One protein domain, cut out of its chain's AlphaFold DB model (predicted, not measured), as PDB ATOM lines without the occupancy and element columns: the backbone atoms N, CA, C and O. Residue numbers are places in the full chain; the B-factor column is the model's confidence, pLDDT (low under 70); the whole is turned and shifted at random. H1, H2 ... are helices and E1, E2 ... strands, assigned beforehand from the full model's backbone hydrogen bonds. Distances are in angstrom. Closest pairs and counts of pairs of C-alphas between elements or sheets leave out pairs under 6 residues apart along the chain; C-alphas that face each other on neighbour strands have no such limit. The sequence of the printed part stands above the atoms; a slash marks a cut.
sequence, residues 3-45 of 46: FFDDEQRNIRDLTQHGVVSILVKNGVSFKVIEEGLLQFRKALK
ATOM      1  N   PHE A   3      48.970  44.158 132.371       96.56
ATOM      2  CA  PHE A   3      49.958  43.816 131.353       96.56
ATOM      3  C   PHE A   3      51.333  44.386 131.732       96.56
ATOM      4  O   PHE A   3      51.414  45.515 132.213       96.56
ATOM      5  N   PHE A   4      52.399  43.609 131.534       97.00
ATOM      6  CA  PHE A   4      53.781  43.990 131.839       97.00
ATOM      7  C   PHE A   4      54.641  43.760 130.601       97.00
ATOM      8  O   PHE A   4      54.616  42.659 130.057       97.00
ATOM      9  N   ASP A   5      55.391  44.772 130.180       97.25
ATOM     10  CA  ASP A   5      56.193  44.725 128.951       97.25
ATOM     11  C   ASP A   5      57.317  45.764 129.031       97.25
ATOM     12  O   ASP A   5      57.186  46.757 129.754       97.25
ATOM     13  N   ASP A   6      58.439  45.528 128.364       96.62
ATOM     14  CA  ASP A   6      59.603  46.417 128.341       96.62
ATOM     15  C   ASP A   6      59.614  47.381 127.146       96.62
ATOM     16  O   ASP A   6      60.374  48.357 127.134       96.62
ATOM     17  N   GLU A   7      58.699  47.211 126.194       96.56
ATOM     18  CA  GLU A   7      58.488  48.127 125.089       96.56
ATOM     19  C   GLU A   7      57.423  49.185 125.397       96.56
ATOM     20  O   GLU A   7      56.223  48.932 125.519       96.56
ATOM     21  N   GLN A   8      57.846  50.450 125.386       95.81
ATOM     22  CA  GLN A   8      56.951  51.589 125.614       95.81
ATOM     23  C   GLN A   8      55.782  51.666 124.612       95.81
ATOM     24  O   GLN A   8      54.721  52.195 124.954       95.81
ATOM     25  N   ARG A   9      55.955  51.143 123.389       96.94
ATOM     26  CA  ARG A   9      54.898  51.109 122.362       96.94
ATOM     27  C   ARG A   9      53.729  50.227 122.800       96.94
ATOM     28  O   ARG A   9      52.610  50.725 122.881       96.94
ATOM     29  N   ASN A  10      54.012  48.990 123.214       96.31
ATOM     30  CA  ASN A  10      53.001  48.035 123.679       96.31
ATOM     31  C   ASN A  10      52.217  48.587 124.877       96.31
ATOM     32  O   ASN A  10      50.991  48.493 124.934       96.31
ATOM     33  N   ILE A  11      52.920  49.247 125.805       96.75
ATOM     34  CA  ILE A  11      52.303  49.906 126.962       96.75
ATOM     35  C   ILE A  11      51.347  51.018 126.530       96.75
ATOM     36  O   ILE A  11      50.218  51.089 127.025       96.75
ATOM     37  N   ARG A  12      51.778  51.898 125.620       96.50
ATOM     38  CA  ARG A  12      50.961  53.020 125.141       96.50
ATOM     39  C   ARG A  12      49.699  52.530 124.434       96.50
ATOM     40  O   ARG A  12      48.635  53.112 124.652       96.50
ATOM     41  N   ASP A  13      49.823  51.501 123.610       96.69
ATOM     42  CA  ASP A  13      48.720  50.991 122.801       96.69
ATOM     43  C   ASP A  13      47.676  50.303 123.691       96.69
ATOM     44  O   ASP A  13      46.497  50.653 123.657       96.69
ATOM     45  N   LEU A  14      48.097  49.419 124.599       95.06
ATOM     46  CA  LEU A  14      47.171  48.706 125.485       95.06
ATOM     47  C   LEU A  14      46.548  49.600 126.565       95.06
ATOM     48  O   LEU A  14      45.393  49.393 126.945       95.06
ATOM     49  N   THR A  15      47.247  50.648 127.008       93.56
ATOM     50  CA  THR A  15      46.666  51.641 127.931       93.56
ATOM     51  C   THR A  15      45.478  52.372 127.301       93.56
ATOM     52  O   THR A  15      44.486  52.616 127.986       93.56
ATOM     53  N   GLN A  16      45.525  52.675 125.996       94.12
ATOM     54  CA  GLN A  16      44.398  53.301 125.284       94.12
ATOM     55  C   GLN A  16      43.166  52.390 125.222       94.12
ATOM     56  O   GLN A  16      42.040  52.879 125.161       94.12
ATOM     57  N   HIS A  17      43.365  51.075 125.314       94.38
ATOM     58  CA  HIS A  17      42.298  50.079 125.390       94.38
ATOM     59  C   HIS A  17      41.834  49.779 126.829       94.38
ATOM     60  O   HIS A  17      41.089  48.826 127.051       94.38
ATOM     61  N   GLY A  18      42.255  50.573 127.821       91.88
ATOM     62  CA  GLY A  18      41.828  50.422 129.219       91.88
ATOM     63  C   GLY A  18      42.555  49.314 129.985       91.88
ATOM     64  O   GLY A  18      42.131  48.926 131.077       91.88
ATOM     65  N   VAL A  19      43.656  48.793 129.442       95.12
ATOM     66  CA  VAL A  19      44.503  47.812 130.122       95.12
ATOM     67  C   VAL A  19      45.471  48.536 131.050       95.12
ATOM     68  O   VAL A  19      46.146  49.484 130.649       95.12
ATOM     69  N   VAL A  20      45.594  48.062 132.290       95.88
ATOM     70  CA  VAL A  20      46.624  48.568 133.205       95.88
ATOM     71  C   VAL A  20      47.967  48.020 132.747       95.88
ATOM     72  O   VAL A  20      48.259  46.845 132.959       95.88
ATOM     73  N   SER A  21      48.751  48.864 132.083       97.00
ATOM     74  CA  SER A  21      49.989  48.471 131.413       97.00
ATOM     75  C   SER A  21      51.196  49.060 132.150       97.00
ATOM     76  O   SER A  21      51.277  50.273 132.341       97.00
ATOM     77  N   ILE A  22      52.122  48.207 132.587       96.00
ATOM     78  CA  ILE A  22      53.295  48.564 133.391       96.00
ATOM     79  C   ILE A  22      54.565  48.360 132.560       96.00
ATOM     80  O   ILE A  22      54.893  47.234 132.195       96.00
ATOM     81  N   LEU A  23      55.294  49.450 132.302       96.50
ATOM     82  CA  LEU A  23      56.589  49.402 131.623       96.50
ATOM     83  C   LEU A  23      57.666  48.852 132.568       96.50
ATOM     84  O   LEU A  23      57.939  49.460 133.608       96.50
ATOM     85  N   VAL A  24      58.315  47.750 132.199       95.94
ATOM     86  CA  VAL A  24      59.377  47.119 133.000       95.94
ATOM     87  C   VAL A  24      60.728  47.272 132.310       95.94
ATOM     88  O   VAL A  24      60.865  46.952 131.148       95.94
ATOM     89  N   LYS A  25      61.755  47.782 132.999       91.75
ATOM     90  CA  LYS A  25      63.079  48.002 132.370       91.75
ATOM     91  C   LYS A  25      64.082  46.869 132.589       91.75
ATOM     92  O   LYS A  25      65.020  46.739 131.821       91.75
ATOM     93  N   ASN A  26      63.892  46.072 133.640       93.94
ATOM     94  CA  ASN A  26      64.816  45.011 134.059       93.94
ATOM     95  C   ASN A  26      64.067  43.684 134.254       93.94
ATOM     96  O   ASN A  26      64.335  42.939 135.197       93.94
ATOM     97  N   GLY A  27      63.065  43.439 133.408       91.88
ATOM     98  CA  GLY A  27      62.139  42.324 133.562       91.88
ATOM     99  C   GLY A  27      61.203  42.462 134.766       91.88
ATOM    100  O   GLY A  27      61.168  43.474 135.476       91.88
ATOM    101  N   VAL A  28      60.402  41.421 134.976       95.62
ATOM    102  CA  VAL A  28      59.411  41.366 136.051       95.62
ATOM    103  C   VAL A  28      60.071  40.857 137.331       95.62
ATOM    104  O   VAL A  28      60.672  39.788 137.357       95.62
ATOM    105  N   SER A  29      59.924  41.620 138.412       96.31
ATOM    106  CA  SER A  29      60.326  41.224 139.765       96.31
ATOM    107  C   SER A  29      59.118  41.226 140.699       96.31
ATOM    108  O   SER A  29      58.100  41.849 140.394       96.31
ATOM    109  N   PHE A  30      59.231  40.590 141.869       96.50
ATOM    110  CA  PHE A  30      58.166  40.614 142.882       96.50
ATOM    111  C   PHE A  30      57.721  42.035 143.239       96.50
ATOM    112  O   PHE A  30      56.527  42.300 143.322       96.50
ATOM    113  N   LYS A  31      58.674  42.967 143.353       95.19
ATOM    114  CA  LYS A  31      58.387  44.381 143.609       95.19
ATOM    115  C   LYS A  31      57.540  45.010 142.498       95.19
ATOM    116  O   LYS A  31      56.557  45.685 142.778       95.19
ATOM    117  N   VAL A  32      57.892  44.750 141.238       95.56
ATOM    118  CA  VAL A  32      57.141  45.245 140.071       95.56
ATOM    119  C   VAL A  32      55.723  44.676 140.041       95.56
ATOM    120  O   VAL A  32      54.778  45.398 139.729       95.56
ATOM    121  N   ILE A  33      55.558  43.399 140.396       96.31
ATOM    122  CA  ILE A  33      54.236  42.768 140.495       96.31
ATOM    123  C   ILE A  33      53.407  43.456 141.582       96.31
ATOM    124  O   ILE A  33      52.262  43.828 141.327       96.31
ATOM    125  N   GLU A  34      53.975  43.671 142.769       96.75
ATOM    126  CA  GLU A  34      53.297  44.351 143.877       96.75
ATOM    127  C   GLU A  34      52.844  45.770 143.497       96.75
ATOM    128  O   GLU A  34      51.682  46.141 143.695       96.75
ATOM    129  N   GLU A  35      53.740  46.548 142.888       95.06
ATOM    130  CA  GLU A  35      53.448  47.898 142.405       95.06
ATOM    131  C   GLU A  35      52.358  47.885 141.325       95.06
ATOM    132  O   GLU A  35      51.421  48.692 141.372       95.06
ATOM    133  N   GLY A  36      52.428  46.935 140.390       95.25
ATOM    134  CA  GLY A  36      51.426  46.737 139.347       95.25
ATOM    135  C   GLY A  36      50.045  46.397 139.912       95.25
ATOM    136  O   GLY A  36      49.048  47.007 139.518       95.25
ATOM    137  N   LEU A  37      49.965  45.490 140.889       96.56
ATOM    138  CA  LEU A  37      48.708  45.127 141.554       96.56
ATOM    139  C   LEU A  37      48.103  46.310 142.320       96.56
ATOM    140  O   LEU A  37      46.883  46.505 142.301       96.56
ATOM    141  N   LEU A  38      48.933  47.144 142.952       95.94
ATOM    142  CA  LEU A  38      48.464  48.360 143.613       95.94
ATOM    143  C   LEU A  38      47.870  49.358 142.608       95.94
ATOM    144  O   LEU A  38      46.823  49.950 142.891       95.94
ATOM    145  N   GLN A  39      48.506  49.541 141.448       94.06
ATOM    146  CA  GLN A  39      47.973  50.380 140.370       94.06
ATOM    147  C   GLN A  39      46.668  49.813 139.809       94.06
ATOM    148  O   GLN A  39      45.695  50.555 139.665       94.06
ATOM    149  N   PHE A  40      46.604  48.499 139.592       95.44
ATOM    150  CA  PHE A  40      45.397  47.821 139.131       95.44
ATOM    151  C   PHE A  40      44.226  48.029 140.097       95.44
ATOM    152  O   PHE A  40      43.141  48.436 139.687       95.44
ATOM    153  N   ARG A  41      44.459  47.872 141.406       95.50
ATOM    154  CA  ARG A  41      43.437  48.129 142.431       95.50
ATOM    155  C   ARG A  41      42.949  49.580 142.433       95.50
ATOM    156  O   ARG A  41      41.770  49.813 142.679       95.50
ATOM    157  N   LYS A  42      43.832  50.559 142.200       92.81
ATOM    158  CA  LYS A  42      43.437  51.976 142.090       92.81
ATOM    159  C   LYS A  42      42.576  52.220 140.850       92.81
ATOM    160  O   LYS A  42      41.614  52.973 140.941       92.81
ATOM    161  N   ALA A  43      42.898  51.567 139.734       90.31
ATOM    162  CA  ALA A  43      42.122  51.661 138.503       90.31
ATOM    163  C   ALA A  43      40.714  51.052 138.643       90.31
ATOM    164  O   ALA A  43      39.776  51.617 138.101       90.31
ATOM    165  N   LEU A  44      40.546  49.974 139.421       88.94
ATOM    166  CA  LEU A  44      39.237  49.349 139.687       88.94
ATOM    167  C   LEU A  44      38.279  50.188 140.552       88.94
ATOM    168  O   LEU A  44      37.099  49.869 140.628       88.94
ATOM    169  N   LYS A  45      38.783  51.198 141.269       80.12
ATOM    170  CA  LYS A  45      37.970  52.057 142.149       80.12
ATOM    171  C   LYS A  45      37.445  53.323 141.453       80.12
ATOM    172  O   LYS A  45      36.884  54.176 142.136       80.12
TER     173      LYS A  45
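What this domain is: This is residues 3 to 45 of the 46 residues of the protein "Hypothetical protein" of Timema tahoe (UniProt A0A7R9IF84). This is a small flat slab: two short parallel strands, E1 and E2, lie side by side in the middle, with helix H1 over one face of the pair and the longer helix H2 over the opposite face. E1, H1 and E2 make a strand-helix-strand unit, two parallel neighbour strands with a helix between, and its crossover is right-handed. The printed part has 43 residues with two named strands and two named helices, in the order E1, H1, E2, H2; the class is mixed, helices and strands. The whole is compact, with a radius of gyration of the C-alphas of 10.1 A and spans of 28 by 23 by 8 A.

How they stand to each other: Start at E1, residues 3 to 5, and look across to E2, residues 20 to 23: the two are parallel neighbours, with 16 degrees between their directions. C-alphas 3 and 21 face each other at 4.7 A; N 3 and O 20, and also N 22 and O 3, are within hydrogen-bond range at 2.8 A. Between these strands in the chain comes H1, residues 8 to 16, whose closest C-alphas to E2 are those of Ile 11 and Ser 21, 5.2 A apart. From E2 go on to H2, residues 30 to 43: the closest C-alphas of these two are those of Val 20 and Phe 40, 6.1 A apart. E1 and H2 are near each other, with 5 pairs of C-alphas within 10 A, while H1 and H2 are apart. In H1 and H2 every O i to N i+4 pair is within hydrogen-bond range.

Where its parts are: Find C-alpha 3 at (49.958, 43.816, 131.353), where E1 begins; it runs 6.7 A to C-alpha 5. H1 starts at C-alpha 8, at (56.951, 51.589, 125.614), and covers 12.7 A to C-alpha 16. E2 spans 10.1 A from C-alpha 20 to C-alpha 23. H2 runs 20.0 A from C-alpha 30 to C-alpha 43 at (42.122, 51.661, 138.503).

The domain as a whole: The two C-alphas farthest apart are those of Asn 26 and Lys 45, at 28.9 A. The printed part has no cut, and the links from E1 to H1 and from H1 to E2 are tight, while the six residues from E2 to H2 make a short link. The mean pLDDT of the printed part is 94.8, and no printed residue is under 70 in this model.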